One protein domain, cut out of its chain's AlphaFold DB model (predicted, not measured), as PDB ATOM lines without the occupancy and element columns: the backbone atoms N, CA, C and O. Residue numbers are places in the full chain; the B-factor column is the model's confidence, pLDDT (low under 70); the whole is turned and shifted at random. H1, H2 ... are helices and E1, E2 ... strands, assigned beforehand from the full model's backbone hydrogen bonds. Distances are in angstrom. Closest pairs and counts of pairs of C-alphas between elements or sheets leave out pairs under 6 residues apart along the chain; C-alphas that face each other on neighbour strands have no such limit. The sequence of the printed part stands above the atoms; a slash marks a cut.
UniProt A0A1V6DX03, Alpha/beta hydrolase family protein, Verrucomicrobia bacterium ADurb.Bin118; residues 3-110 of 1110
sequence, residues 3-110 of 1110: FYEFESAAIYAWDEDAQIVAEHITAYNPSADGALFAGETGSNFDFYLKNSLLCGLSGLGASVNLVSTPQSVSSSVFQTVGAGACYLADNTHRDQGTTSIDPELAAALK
ATOM      1  N   PHE A   3     115.679  86.229  84.000       84.75
ATOM      2  CA  PHE A   3     114.821  87.122  83.222       84.75
ATOM      3  C   PHE A   3     113.609  87.505  84.074       84.75
ATOM      4  O   PHE A   3     112.736  86.675  84.328       84.75
ATOM      5  N   TYR A   4     113.563  88.756  84.520       81.50
ATOM      6  CA  TYR A   4     112.569  89.264  85.466       81.50
ATOM      7  C   TYR A   4     111.801  90.442  84.854       81.50
ATOM      8  O   TYR A   4     112.423  91.310  84.247       81.50
ATOM      9  N   GLU A   5     110.469  90.448  84.984       77.62
ATOM     10  CA  GLU A   5     109.579  91.560  84.585       77.62
ATOM     11  C   GLU A   5     109.793  92.100  83.155       77.62
ATOM     12  O   GLU A   5     109.799  93.304  82.910       77.62
ATOM     13  N   PHE A   6     109.954  91.211  82.170       76.06
ATOM     14  CA  PHE A   6     110.144  91.613  80.773       76.06
ATOM     15  C   PHE A   6     108.823  91.954  80.059       76.06
ATOM     16  O   PHE A   6     107.818  91.248  80.184       76.06
ATOM     17  N   GLU A   7     108.845  93.041  79.276       73.88
ATOM     18  CA  GLU A   7     107.677  93.580  78.558       73.88
ATOM     19  C   GLU A   7     107.482  93.004  77.144       73.88
ATOM     20  O   GLU A   7     106.368  93.014  76.626       73.88
ATOM     21  N   SER A   8     108.554  92.508  76.523       74.25
ATOM     22  CA  SER A   8     108.585  91.907  75.183       74.25
ATOM     23  C   SER A   8     109.401  90.616  75.202       74.25
ATOM     24  O   SER A   8     109.814  90.169  76.270       74.25
ATOM     25  N   ALA A   9     109.669  90.005  74.042       74.94
ATOM     26  CA  ALA A   9     110.453  88.777  74.032       74.94
ATOM     27  C   ALA A   9     111.857  88.985  74.616       74.94
ATOM     28  O   ALA A   9     112.566  89.905  74.208       74.94
ATOM     29  N   ALA A  10     112.245  88.145  75.576       75.38
ATOM     30  CA  ALA A  10     113.557  88.240  76.212       75.38
ATOM     31  C   ALA A  10     114.680  87.711  75.303       75.38
ATOM     32  O   ALA A  10     115.814  88.181  75.373       75.38
ATOM     33  N   ILE A  11     114.361  86.744  74.434       77.94
ATOM     34  CA  ILE A  11     115.291  86.121  73.487       77.94
ATOM     35  C   ILE A  11     114.663  86.120  72.085       77.94
ATOM     36  O   ILE A  11     113.539  85.650  71.895       77.94
ATOM     37  N   TYR A  12     115.412  86.622  71.097       77.81
ATOM     38  CA  TYR A  12     115.022  86.655  69.683       77.81
ATOM     39  C   TYR A  12     115.923  85.748  68.837       77.81
ATOM     40  O   TYR A  12     117.146  85.815  68.959       77.81
ATOM     41  N   ALA A  13     115.325  84.953  67.946       72.44
ATOM     42  CA  ALA A  13     116.035  84.140  66.955       72.44
ATOM     43  C   ALA A  13     115.476  84.378  65.539       72.44
ATOM     44  O   ALA A  13     114.264  84.488  65.358       72.44
ATOM     45  N   TRP A  14     116.355  84.467  64.534       70.75
ATOM     46  CA  TRP A  14     115.989  84.775  63.137       70.75
ATOM     47  C   TRP A  14     116.468  83.730  62.114       70.75
ATOM     48  O   TRP A  14     116.272  83.932  60.924       70.75
ATOM     49  N   ASP A  15     117.091  82.635  62.554       70.12
ATOM     50  CA  ASP A  15     117.635  81.584  61.681       70.12
ATOM     51  C   ASP A  15     116.943  80.245  61.971       70.12
ATOM     52  O   ASP A  15     117.031  79.741  63.089       70.12
ATOM     53  N   GLU A  16     116.237  79.690  60.982       66.44
ATOM     54  CA  GLU A  16     115.420  78.472  61.108       66.44
ATOM     55  C   GLU A  16     116.216  77.211  61.492       66.44
ATOM     56  O   GLU A  16     115.620  76.262  62.000       66.44
ATOM     57  N   ASP A  17     117.546  77.229  61.345       68.38
ATOM     58  CA  ASP A  17     118.449  76.150  61.772       68.38
ATOM     59  C   ASP A  17     119.065  76.377  63.174       68.38
ATOM     60  O   ASP A  17     119.837  75.547  63.670       68.38
ATOM     61  N   ALA A  18     118.758  77.495  63.843       66.69
ATOM     62  CA  ALA A  18     119.353  77.826  65.134       66.69
ATOM     63  C   ALA A  18     118.843  76.915  66.264       66.69
ATOM     64  O   ALA A  18     117.652  76.881  66.581       66.69
ATOM     65  N   GLN A  19     119.778  76.241  66.938       74.44
ATOM     66  CA  GLN A  19     119.534  75.533  68.194       74.44
ATOM     67  C   GLN A  19     120.003  76.386  69.368       74.44
ATOM     68  O   GLN A  19     121.165  76.794  69.421       74.44
ATOM     69  N   ILE A  20     119.115  76.627  70.332       74.38
ATOM     70  CA  ILE A  20     119.457  77.359  71.554       74.38
ATOM     71  C   ILE A  20     119.484  76.373  72.718       74.38
ATOM     72  O   ILE A  20     118.473  75.758  73.065       74.38
ATOM     73  N   VAL A  21     120.664  76.233  73.321       78.81
ATOM     74  CA  VAL A  21     120.892  75.432  74.526       78.81
ATOM     75  C   VAL A  21     121.119  76.381  75.690       78.81
ATOM     76  O   VAL A  21     121.940  77.292  75.607       78.81
ATOM     77  N   ALA A  22     120.381  76.168  76.770       79.38
ATOM     78  CA  ALA A  22     120.463  76.980  77.965       79.38
ATOM     79  C   ALA A  22     120.406  76.099  79.210       79.38
ATOM     80  O   ALA A  22     119.520  75.256  79.378       79.38
ATOM     81  N   GLU A  23     121.358  76.330  80.101       86.19
ATOM     82  CA  GLU A  23     121.492  75.604  81.351       86.19
ATOM     83  C   GLU A  23     121.290  76.596  82.497       86.19
ATOM     84  O   GLU A  23     121.935  77.640  82.561       86.19
ATOM     85  N   HIS A  24     120.331  76.290  83.370       88.00
ATOM     86  CA  HIS A  24     120.031  77.058  84.574       88.00
ATOM     87  C   HIS A  24     119.557  78.512  84.346       88.00
ATOM     88  O   HIS A  24     120.141  79.505  84.810       88.00
ATOM     89  N   ILE A  25     118.446  78.641  83.616       86.31
ATOM     90  CA  ILE A  25     117.737  79.907  83.396       86.31
ATOM     91  C   ILE A  25     116.465  79.959  84.238       86.31
ATOM     92  O   ILE A  25     115.690  79.006  84.273       86.31
ATOM     93  N   THR A  26     116.218  81.111  84.856       87.31
ATOM     94  CA  THR A  26     114.946  81.425  85.502       87.31
ATOM     95  C   THR A  26     114.246  82.552  84.765       87.31
ATOM     96  O   THR A  26     114.852  83.593  84.520       87.31
ATOM     97  N   ALA A  27     112.973  82.358  84.424       83.75
ATOM     98  CA  ALA A  27     112.103  83.408  83.906       83.75
ATOM     99  C   ALA A  27     110.930  83.616  84.865       83.75
ATOM    100  O   ALA A  27     110.230  82.654  85.185       83.75
ATOM    101  N   TYR A  28     110.708  84.851  85.313       84.25
ATOM    102  CA  TYR A  28     109.693  85.158  86.316       84.25
ATOM    103  C   TYR A  28     108.931  86.451  86.019       84.25
ATOM    104  O   TYR A  28     109.523  87.481  85.704       84.25
ATOM    105  N   ASN A  29     107.608  86.377  86.194       75.62
ATOM    106  CA  ASN A  29     106.678  87.508  86.183       75.62
ATOM    107  C   ASN A  29     106.708  88.363  84.891       75.62
ATOM    108  O   ASN A  29     106.914  89.571  84.973       75.62
ATOM    109  N   PRO A  30     106.527  87.774  83.692       76.19
ATOM    110  CA  PRO A  30     106.436  88.551  82.453       76.19
ATOM    111  C   PRO A  30     105.203  89.469  82.440       76.19
ATOM    112  O   PRO A  30     104.188  89.174  83.078       76.19
ATOM    113  N   SER A  31     105.250  90.546  81.650       72.62
ATOM    114  CA  SER A  31     104.048  91.333  81.343       72.62
ATOM    115  C   SER A  31     103.014  90.482  80.578       72.62
ATOM    116  O   SER A  31     103.325  89.403  80.071       72.62
ATOM    117  N   ALA A  32     101.777  90.972  80.435       71.38
ATOM    118  CA  ALA A  32     100.739  90.268  79.669       71.38
ATOM    119  C   ALA A  32     101.135  89.988  78.200       71.38
ATOM    120  O   ALA A  32     100.655  89.009  77.626       71.38
ATOM    121  N   ASP A  33     102.016  90.817  77.630       70.12
ATOM    122  CA  ASP A  33     102.544  90.708  76.263       70.12
ATOM    123  C   ASP A  33     103.949  90.065  76.215       70.12
ATOM    124  O   ASP A  33     104.520  89.867  75.138       70.12
ATOM    125  N   GLY A  34     104.516  89.718  77.376       70.62
ATOM    126  CA  GLY A  34     105.840  89.125  77.507       70.62
ATOM    127  C   GLY A  34     105.851  87.646  77.120       70.62
ATOM    128  O   GLY A  34     105.117  86.827  77.673       70.62
ATOM    129  N   ALA A  35     106.742  87.282  76.201       75.12
ATOM    130  CA  ALA A  35     107.084  85.897  75.887       75.12
ATOM    131  C   ALA A  35     108.557  85.661  76.227       75.12
ATOM    132  O   ALA A  35     109.371  86.568  76.105       75.12
ATOM    133  N   LEU A  36     108.944  84.460  76.652       75.88
ATOM    134  CA  LEU A  36     110.373  84.199  76.858       75.88
ATOM    135  C   LEU A  36     111.126  84.204  75.514       75.88
ATOM    136  O   LEU A  36     112.244  84.711  75.436       75.88
ATOM    137  N   PHE A  37     110.476  83.718  74.449       76.88
ATOM    138  CA  PHE A  37     111.061  83.585  73.119       76.88
ATOM    139  C   PHE A  37     110.167  84.184  72.024       76.88
ATOM    140  O   PHE A  37     108.940  84.054  72.054       76.88
ATOM    141  N   ALA A  38     110.786  84.788  71.010       74.19
ATOM    142  CA  ALA A  38     110.134  85.148  69.753       74.19
ATOM    143  C   ALA A  38     111.043  84.864  68.549       74.19
ATOM    144  O   ALA A  38     112.264  84.990  68.629       74.19
ATOM    145  N   GLY A  39     110.428  84.521  67.417       70.88
ATOM    146  CA  GLY A  39     111.123  84.271  66.154       70.88
ATOM    147  C   GLY A  39     110.303  84.699  64.938       70.88
ATOM    148  O   GLY A  39     109.233  85.298  65.080       70.88
ATOM    149  N   GLU A  40     110.821  84.433  63.738       67.69
ATOM    150  CA  GLU A  40     110.136  84.766  62.483       67.69
ATOM    151  C   GLU A  40     108.802  84.003  62.342       67.69
ATOM    152  O   GLU A  40     108.653  82.859  62.772       67.69
ATOM    153  N   THR A  41     107.790  84.659  61.761       63.47
ATOM    154  CA  THR A  41     106.431  84.102  61.679       63.47
ATOM    155  C   THR A  41     106.415  82.892  60.737       63.47
ATOM    156  O   THR A  41     106.507  83.066  59.526       63.47
ATOM    157  N   GLY A  42     106.233  81.681  61.277       62.34
ATOM    158  CA  GLY A  42     106.130  80.440  60.494       62.34
ATOM    159  C   GLY A  42     107.313  79.471  60.617       62.34
ATOM    160  O   GLY A  42     107.224  78.382  60.052       62.34
ATOM    161  N   SER A  43     108.359  79.819  61.375       64.25
ATOM    162  CA  SER A  43     109.549  78.978  61.602       64.25
ATOM    163  C   SER A  43     109.508  78.324  62.985       64.25
ATOM    164  O   SER A  43     109.279  79.022  63.964       64.25
ATOM    165  N   ASN A  44     109.742  77.009  63.092       66.62
ATOM    166  CA  ASN A  44     109.825  76.301  64.380       66.62
ATOM    167  C   ASN A  44     111.284  76.176  64.829       66.62
ATOM    168  O   ASN A  44     112.098  75.656  64.074       66.62
ATOM    169  N   PHE A  45     111.581  76.571  66.066       71.88
ATOM    170  CA  PHE A  45     112.922  76.491  66.651       71.88
ATOM    171  C   PHE A  45     112.971  75.445  67.773       71.88
ATOM    172  O   PHE A  45     112.026  75.344  68.565       71.88
ATOM    173  N   ASP A  46     114.082  74.713  67.882       72.00
ATOM    174  CA  ASP A  46     114.311  73.748  68.961       72.00
ATOM    175  C   ASP A  46     115.086  74.402  70.116       72.00
ATOM    176  O   ASP A  46     116.218  74.872  69.954       72.00
ATOM    177  N   PHE A  47     114.481  74.398  71.305       73.69
ATOM    178  CA  PHE A  47     115.074  74.941  72.526       73.69
ATOM    179  C   PHE A  47     115.339  73.834  73.548       73.69
ATOM    180  O   PHE A  47     114.436  73.093  73.955       73.69
ATOM    181  N   TYR A  48     116.587  73.764  74.008       77.94
ATOM    182  CA  TYR A  48     117.054  72.780  74.977       77.94
ATOM    183  C   TYR A  48     117.311  73.468  76.315       77.94
ATOM    184  O   TYR A  48     118.355  74.087  76.517       77.94
ATOM    185  N   LEU A  49     116.349  73.359  77.233       78.44
ATOM    186  CA  LEU A  49     116.479  73.895  78.585       78.44
ATOM    187  C   LEU A  49     116.857  72.785  79.563       78.44
ATOM    188  O   LEU A  49     116.190  71.751  79.638       78.44
ATOM    189  N   LYS A  50     117.898  73.007  80.356       83.56
ATOM    190  CA  LYS A  50     118.249  72.141  81.487       83.56
ATOM    191  C   LYS A  50     118.244  72.938  82.775       83.56
ATOM    192  O   LYS A  50     118.527  74.134  82.764       83.56
ATOM    193  N   ASN A  51     117.916  72.269  83.876       83.25
ATOM    194  CA  ASN A  51     117.917  72.842  85.221       83.25
ATOM    195  C   ASN A  51     117.264  74.242  85.338       83.25
ATOM    196  O   ASN A  51     117.752  75.093  86.073       83.25
ATOM    197  N   SER A  52     116.220  74.513  84.548       83.12
ATOM    198  CA  SER A  52     115.642  75.852  84.352       83.12
ATOM    199  C   SER A  52     114.223  75.933  84.913       83.12
ATOM    200  O   SER A  52     113.504  74.931  84.911       83.12
ATOM    201  N   LEU A  53     113.810  77.123  85.353       84.06
ATOM    202  CA  LEU A  53     112.516  77.357  85.992       84.06
ATOM    203  C   LEU A  53     111.752  78.506  85.319       84.06
ATOM    204  O   LEU A  53     112.223  79.639  85.255       84.06
ATOM    205  N   LEU A  54     110.560  78.209  84.795       81.94
ATOM    206  CA  LEU A  54     109.747  79.146  84.018       81.94
ATOM    207  C   LEU A  54     108.419  79.410  84.743       81.94
ATOM    208  O   LEU A  54     107.546  78.542  84.787       81.94
ATOM    209  N   CYS A  55     108.262  80.610  85.299       80.75
ATOM    210  CA  CYS A  55     107.195  80.953  86.237       80.75
ATOM    211  C   CYS A  55     106.300  82.082  85.702       80.75
ATOM    212  O   CYS A  55     106.772  83.180  85.408       80.75
ATOM    213  N   GLY A  56     104.985  81.842  85.643       73.25
ATOM    214  CA  GLY A  56     103.998  82.880  85.297       73.25
ATOM    215  C   GLY A  56     103.893  83.233  83.806       73.25
ATOM    216  O   GLY A  56     103.331  84.269  83.466       73.25
ATOM    217  N   LEU A  57     104.401  82.382  82.913       71.69
ATOM    218  CA  LEU A  57     104.306  82.555  81.460       71.69
ATOM    219  C   LEU A  57     102.971  82.017  80.915       71.69
ATOM    220  O   LEU A  57     102.625  80.856  81.136       71.69
ATOM    221  N   SER A  58     102.243  82.840  80.152       63.44
ATOM    222  CA  SER A  58     101.015  82.440  79.436       63.44
ATOM    223  C   SER A  58     101.298  81.539  78.221       63.44
ATOM    224  O   SER A  58     100.418  80.815  77.755       63.44
ATOM    225  N   GLY A  59     102.544  81.549  77.742       63.94
ATOM    226  CA  GLY A  59     103.093  80.723  76.674       63.94
ATOM    227  C   GLY A  59     104.563  81.078  76.433       63.94
ATOM    228  O   GLY A  59     105.064  82.070  76.955       63.94
ATOM    229  N   LEU A  60     105.275  80.265  75.653       65.81
ATOM    230  CA  LEU A  60     106.711  80.458  75.391       65.81
ATOM    231  C   LEU A  60     107.005  81.263  74.120       65.81
ATOM    232  O   LEU A  60     108.160  81.589  73.877       65.81
ATOM    233  N   GLY A  61     105.969  81.583  73.337       65.69
ATOM    234  CA  GLY A  61     106.056  82.093  71.965       65.69
ATOM    235  C   GLY A  61     105.397  81.125  70.971       65.69
ATOM    236  O   GLY A  61     105.247  79.940  71.260       65.69
ATOM    237  N   ALA A  62     104.955  81.615  69.806       57.84
ATOM    238  CA  ALA A  62     104.113  80.857  68.865       57.84
ATOM    239  C   ALA A  62     104.844  79.762  68.052       57.84
ATOM    240  O   ALA A  62     104.220  79.138  67.191       57.84
ATOM    241  N   SER A  63     106.146  79.533  68.264       60.34
ATOM    242  CA  SER A  63     106.946  78.658  67.389       60.34
ATOM    243  C   SER A  63     108.173  78.033  68.080       60.34
ATOM    244  O   SER A  63     109.303  78.170  67.617       60.34
ATOM    245  N   VAL A  64     107.963  77.363  69.219       62.09
ATOM    246  CA  VAL A  64     109.034  76.733  70.018       62.09
ATOM    247  C   VAL A  64     108.731  75.254  70.269       62.09
ATOM    248  O   VAL A  64     107.696  74.927  70.854       62.09
ATOM    249  N   ASN A  65     109.653  74.370  69.886       62.41
ATOM    250  CA  ASN A  65     109.681  72.970  70.308       62.41
ATOM    251  C   ASN A  65     110.602  72.830  71.530       62.41
ATOM    252  O   ASN A  65     111.793  73.134  71.465       62.41
ATOM    253  N   LEU A  66     110.063  72.342  72.647       62.16
ATOM    254  CA  LEU A  66     110.843  72.009  73.841       62.16
ATOM    255  C   LEU A  66     111.149  70.522  73.857       62.16
ATOM    256  O   LEU A  66     110.234  69.699  73.844       62.16
ATOM    257  N   VAL A  67     112.430  70.185  73.953       55.78
ATOM    258  CA  VAL A  67     112.882  68.785  73.963       55.78
ATOM    259  C   VAL A  67     113.071  68.253  75.402       55.78
ATOM    260  O   VAL A  67     113.337  67.071  75.603       55.78
ATOM    261  N   SER A  68     112.840  69.083  76.427       56.94
ATOM    262  CA  SER A  68     112.857  68.719  77.854       56.94
ATOM    263  C   SER A  68     111.622  69.283  78.572       56.94
ATOM    264  O   SER A  68     111.174  70.383  78.263       56.94
ATOM    265  N   THR A  69     111.033  68.512  79.499       50.44
ATOM    266  CA  THR A  69     109.746  68.803  80.169       50.44
ATOM    267  C   THR A  69     109.791  70.101  80.984       50.44
ATOM    268  O   THR A  69     110.346  70.091  82.087       50.44
ATOM    269  N   PRO A  70     109.169  71.199  80.521       50.00
ATOM    270  CA  PRO A  70     109.056  72.421  81.293       50.00
ATOM    271  C   PRO A  70     107.782  72.326  82.122       50.00
ATOM    272  O   PRO A  70     106.669  72.245  81.598       50.00
ATOM    273  N   GLN A  71     107.933  72.336  83.436       50.41
ATOM    274  CA  GLN A  71     106.799  72.551  84.309       50.41
ATOM    275  C   GLN A  71     106.510  74.057  84.260       50.41
ATOM    276  O   GLN A  71     107.236  74.840  84.859       50.41
ATOM    277  N   SER A  72     105.507  74.482  83.482       53.81
ATOM    278  CA  SER A  72     104.931  75.815  83.681       53.81
ATOM    279  C   SER A  72     104.283  75.788  85.057       53.81
ATOM    280  O   SER A  72     103.264  75.127  85.272       53.81
ATOM    281  N   VAL A  73     104.967  76.399  86.012       60.81
ATOM    282  CA  VAL A  73     104.586  76.415  87.418       60.81
ATOM    283  C   VAL A  73     104.022  77.782  87.770       60.81
ATOM    284  O   VAL A  73     104.293  78.797  87.120       60.81
ATOM    285  N   SER A  74     103.139  77.795  88.768       65.38
ATOM    286  CA  SER A  74     102.464  79.019  89.202       65.38
ATOM    287  C   SER A  74     103.469  80.104  89.610       65.38
ATOM    288  O   SER A  74     104.579  79.801  90.035       65.38
ATOM    289  N   SER A  75     103.064  81.374  89.587       64.69
ATOM    290  CA  SER A  75     103.896  82.479  90.088       64.69
ATOM    291  C   SER A  75     104.199  82.412  91.597       64.69
ATOM    292  O   SER A  75     105.020  83.191  92.068       64.69
ATOM    293  N   SER A  76     103.576  81.485  92.342       75.00
ATOM    294  CA  SER A  76     103.791  81.286  93.786       75.00
ATOM    295  C   SER A  76     105.040  80.473  94.150       75.00
ATOM    296  O   SER A  76     105.283  80.241  95.328       75.00
ATOM    297  N   VAL A  77     105.838  80.050  93.160       85.25
ATOM    298  CA  VAL A  77     107.103  79.325  93.396       85.25
ATOM    299  C   VAL A  77     108.160  80.209  94.058       85.25
ATOM    300  O   VAL A  77     109.008  79.704  94.790       85.25
ATOM    301  N   PHE A  78     108.090  81.520  93.828       88.88
ATOM    302  CA  PHE A  78     108.989  82.479  94.448       88.88
ATOM    303  C   PHE A  78     108.296  83.303  95.531       88.88
ATOM    304  O   PHE A  78     107.099  83.588  95.457       88.88
ATOM    305  N   GLN A  79     109.084  83.707  96.521       88.38
ATOM    306  CA  GLN A  79     108.734  84.663  97.561       88.38
ATOM    307  C   GLN A  79     109.697  85.851  97.522       88.38
ATOM    308  O   GLN A  79     110.873  85.711  97.190       88.38
ATOM    309  N   THR A  80     109.195  87.023  97.906       86.69
ATOM    310  CA  THR A  80     110.015  88.225  98.076       86.69
ATOM    311  C   THR A  80     110.411  88.367  99.538       86.69
ATOM    312  O   THR A  80     109.538  88.466 100.401       86.69
ATOM    313  N   VAL A  81     111.714  88.396  99.817       86.88
ATOM    314  CA  VAL A  81     112.255  88.596 101.169       86.88
ATOM    315  C   VAL A  81     113.404  89.594 101.105       86.88
ATOM    316  O   VAL A  81     114.306  89.470 100.278       86.88
ATOM    317  N   GLY A  82     113.360  90.615 101.966       81.12
ATOM    318  CA  GLY A  82     114.236  91.776 101.828       81.12
ATOM    319  C   GLY A  82     113.972  92.465 100.489       81.12
ATOM    320  O   GLY A  82     112.864  92.948 100.255       81.12
ATOM    321  N   ALA A  83     114.974  92.489  99.610       77.94
ATOM    322  CA  ALA A  83     114.841  93.042  98.266       77.94
ATOM    323  C   ALA A  83     114.792  91.996  97.138       77.94
ATOM    324  O   ALA A  83     114.292  92.325  96.066       77.94
ATOM    325  N   GLY A  84     115.246  90.760  97.374       85.31
ATOM    326  CA  GLY A  84     115.222  89.693  96.371       85.31
ATOM    327  C   GLY A  84     113.815  89.132  96.170       85.31
ATOM    328  O   GLY A  84     113.141  88.765  97.138       85.31
ATOM    329  N   ALA A  85     113.366  89.063  94.918       86.38
ATOM    330  CA  ALA A  85     112.025  88.626  94.539       86.38
ATOM    331  C   ALA A  85     111.952  87.152  94.113       86.38
ATOM    332  O   ALA A  85     110.850  86.610  94.022       86.38
ATOM    333  N   CYS A  86     113.091  86.505  93.847       89.12
ATOM    334  CA  CYS A  86     113.162  85.153  93.287       89.12
ATOM    335  C   CYS A  86     113.715  84.100  94.262       89.12
ATOM    336  O   CYS A  86     114.352  83.140  93.830       89.12
ATOM    337  N   TYR A  87     113.463  84.241  95.568       91.12
ATOM    338  CA  TYR A  87     113.751  83.179  96.541       91.12
ATOM    339  C   TYR A  87     112.719  82.064  96.452       91.12
ATOM    340  O   TYR A  87     111.530  82.352  96.351       91.12
ATOM    341  N   LEU A  88     113.127  80.795  96.527       91.38
ATOM    342  CA  LEU A  88     112.172  79.683  96.490       91.38
ATOM    343  C   LEU A  88     111.268  79.707  97.734       91.38
ATOM    344  O   LEU A  88     111.738  79.825  98.871       91.38
ATOM    345  N   ALA A  89     109.953  79.628  97.514       90.00
ATOM    346  CA  ALA A  89     108.937  79.726  98.564       90.00
ATOM    347  C   ALA A  89     108.851  78.463  99.438       90.00
ATOM    348  O   ALA A  89     108.519  78.544 100.620       90.00
ATOM    349  N   ASP A  90     109.170  77.299  98.870       86.19
ATOM    350  CA  ASP A  90     109.129  76.001  99.540       86.19
ATOM    351  C   ASP A  90     110.163  75.018  98.945       86.19
ATOM    352  O   ASP A  90     110.952  75.370  98.068       86.19
ATOM    353  N   ASN A  91     110.167  73.773  99.434       87.25
ATOM    354  CA  ASN A  91     111.109  72.733  99.003       87.25
ATOM    355  C   ASN A  91     110.724  72.044  97.680       87.25
ATOM    356  O   ASN A  91     111.407  71.117  97.264       87.25
ATOM    357  N   THR A  92     109.635  72.432  97.007       86.12
ATOM    358  CA  THR A  92     109.151  71.700  95.817       86.12
ATOM    359  C   THR A  92     110.098  71.771  94.623       86.12
ATOM    360  O   THR A  92     110.019  70.927  93.735       86.12
ATOM    361  N   HIS A  93     110.984  72.766  94.603       86.44
ATOM    362  CA  HIS A  93     111.984  72.974  93.556       86.44
ATOM    363  C   HIS A  93     113.418  72.882  94.085       86.44
ATOM    364  O   HIS A  93     114.353  73.096  93.310       86.44
ATOM    365  N   ARG A  94     113.573  72.530  95.368       89.81
ATOM    366  CA  ARG A  94     114.874  72.315  95.996       89.81
ATOM    367  C   ARG A  94     115.359  70.886  95.807       89.81
ATOM    368  O   ARG A  94     114.542  69.961  95.827       89.81
ATOM    369  N   ASP A  95     116.642  70.716  95.540       89.56
ATOM    370  CA  ASP A  95     117.292  69.444  95.208       89.56
ATOM    371  C   ASP A  95     116.642  68.717  94.005       89.56
ATOM    372  O   ASP A  95     116.732  67.497  93.829       89.56
ATOM    373  N   GLN A  96     115.862  69.442  93.189       87.94
ATOM    374  CA  GLN A  96     115.058  68.862  92.106       87.94
ATOM    375  C   GLN A  96     115.715  69.009  90.736       87.94
ATOM    376  O   GLN A  96     115.132  68.592  89.733       87.94
ATOM    377  N   GLY A  97     116.878  69.647  90.638       85.06
ATOM    378  CA  GLY A  97     117.539  69.958  89.379       85.06
ATOM    379  C   GLY A  97     118.128  68.772  88.639       85.06
ATOM    380  O   GLY A  97     117.606  67.658  88.627       85.06
ATOM    381  N   THR A  98     119.198  69.037  87.900       85.50
ATOM    382  CA  THR A  98     119.966  67.992  87.228       85.50
ATOM    383  C   THR A  98     121.439  68.347  87.238       85.50
ATOM    384  O   THR A  98     121.811  69.479  86.942       85.50
ATOM    385  N   THR A  99     122.271  67.351  87.525       85.88
ATOM    386  CA  THR A  99     123.732  67.439  87.439       85.88
ATOM    387  C   THR A  99     124.250  67.378  86.003       85.88
ATOM    388  O   THR A  99     125.427  67.617  85.767       85.88
ATOM    389  N   SER A 100     123.384  67.099  85.020       87.88
ATOM    390  CA  SER A 100     123.717  67.071  83.586       87.88
ATOM    391  C   SER A 100     123.808  68.478  82.964       87.88
ATOM    392  O   SER A 100     123.303  68.705  81.857       87.88
ATOM    393  N   ILE A 101     124.418  69.413  83.691       87.62
ATOM    394  CA  ILE A 101     124.766  70.774  83.265       87.62
ATOM    395  C   ILE A 101     126.293  70.925  83.241       87.62
ATOM    396  O   ILE A 101     127.014  70.011  83.638       87.62
ATOM    397  N   ASP A 102     126.776  72.062  82.757       90.44
ATOM    398  CA  ASP A 102     128.188  72.415  82.746       90.44
ATOM    399  C   ASP A 102     128.825  72.240  84.147       90.44
ATOM    400  O   ASP A 102     128.271  72.733  85.136       90.44
ATOM    401  N   PRO A 103     129.956  71.517  84.270       89.88
ATOM    402  CA  PRO A 103     130.573  71.247  85.568       89.88
ATOM    403  C   PRO A 103     131.053  72.495  86.318       89.88
ATOM    404  O   PRO A 103     130.989  72.509  87.548       89.88
ATOM    405  N   GLU A 104     131.514  73.538  85.617       92.31
ATOM    406  CA  GLU A 104     131.924  74.797  86.254       92.31
ATOM    407  C   GLU A 104     130.699  75.538  86.790       92.31
ATOM    408  O   GLU A 104     130.710  76.025  87.921       92.31
ATOM    409  N   LEU A 105     129.603  75.549  86.023       89.94
ATOM    410  CA  LEU A 105     128.318  76.068  86.484       89.94
ATOM    411  C   LEU A 105     127.814  75.301  87.712       89.94
ATOM    412  O   LEU A 105     127.435  75.930  88.695       89.94
ATOM    413  N   ALA A 106     127.840  73.966  87.694       88.75
ATOM    414  CA  ALA A 106     127.427  73.148  88.835       88.75
ATOM    415  C   ALA A 106     128.268  73.442  90.090       88.75
ATOM    416  O   ALA A 106     127.716  73.588  91.178       88.75
ATOM    417  N   ALA A 107     129.589  73.588  89.945       89.25
ATOM    418  CA  ALA A 107     130.470  73.976  91.046       89.25
ATOM    419  C   ALA A 107     130.185  75.401  91.553       89.25
ATOM    420  O   ALA A 107     130.232  75.646  92.757       89.25
ATOM    421  N   ALA A 108     129.847  76.333  90.656       89.62
ATOM    422  CA  ALA A 108     129.500  77.703  91.018       89.62
ATOM    423  C   ALA A 108     128.162  77.798  91.770       89.62
ATOM    424  O   ALA A 108     128.059  78.593  92.704       89.62
ATOM    425  N   LEU A 109     127.153  76.994  91.408       91.44
ATOM    426  CA  LEU A 109     125.853  76.975  92.096       91.44
ATOM    427  C   LEU A 109     125.980  76.563  93.565       91.44
ATOM    428  O   LEU A 109     125.339  77.181  94.410       91.44
ATOM    429  N   LYS A 110     126.929  75.674  93.888       91.81
ATOM    430  CA  LYS A 110     127.250  75.294  95.275       91.81
ATOM    431  C   LYS A 110     127.701  76.438  96.171       91.81
ATOM    432  O   LYS A 110     127.701  76.315  97.391       91.81
TER     433      LYS A 110
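What this domain is: This is residues 3 to 110 of the 1110 residues of the protein "Alpha/beta hydrolase family protein" of Verrucomicrobia bacterium ADurb.Bin118 (UniProt A0A1V6DX03). With little regular structure, the chain winds in stacked turns, a short solenoid of E1, E2, E3, then E4, E5, E6, then E7. Beyond its E3 and E6 side come hairpin E8 and E9 and, last, helix H1. The 108 printed residues, 42 in nine named strands then one named helix, are mostly strand and compact: radius of gyration of the C-alphas 14.5 A, spans 41 by 33 by 20 A. Sheet E2, E5, E7 is parallel.

Where its parts are: E1 is residues 11 to 13, from C-alpha (115.291, 86.121, 73.487); E2 19 to 23; E3 26 to 28; E4 37 to 39; E5 45 to 50, 16.4 A; E6 53 to 55; E7 64 to 66; E8 78 to 81; E9 84 to 88; H1 103 to 109, ending at C-alpha (125.853, 76.975, 92.096).

How they stand to each other: Within hydrogen-bond range are N 38 and O 11 of parallel E1 and E4, 3.0 A; N 22 and O 48 of E2 and E5, 2.9 A; N 65 and O 45 of E5 and E7, 2.9 A; N 55 and O 27 of parallel E3 and E6, 2.8 A; N 79 and O 87 of antiparallel E8 and E9, 2.8 A; and every O i to N i+4 pair in H1. H1 is not on the sheet.

The domain as a whole: The farthest C-alphas, Gly 42 and Gly 82, are 43.6 A apart. The printed part has no cut; links E7 to E8 and E9 to H1 are long. Residues 16 to 18, 40 to 44 and 58 to 75 have pLDDT under 70.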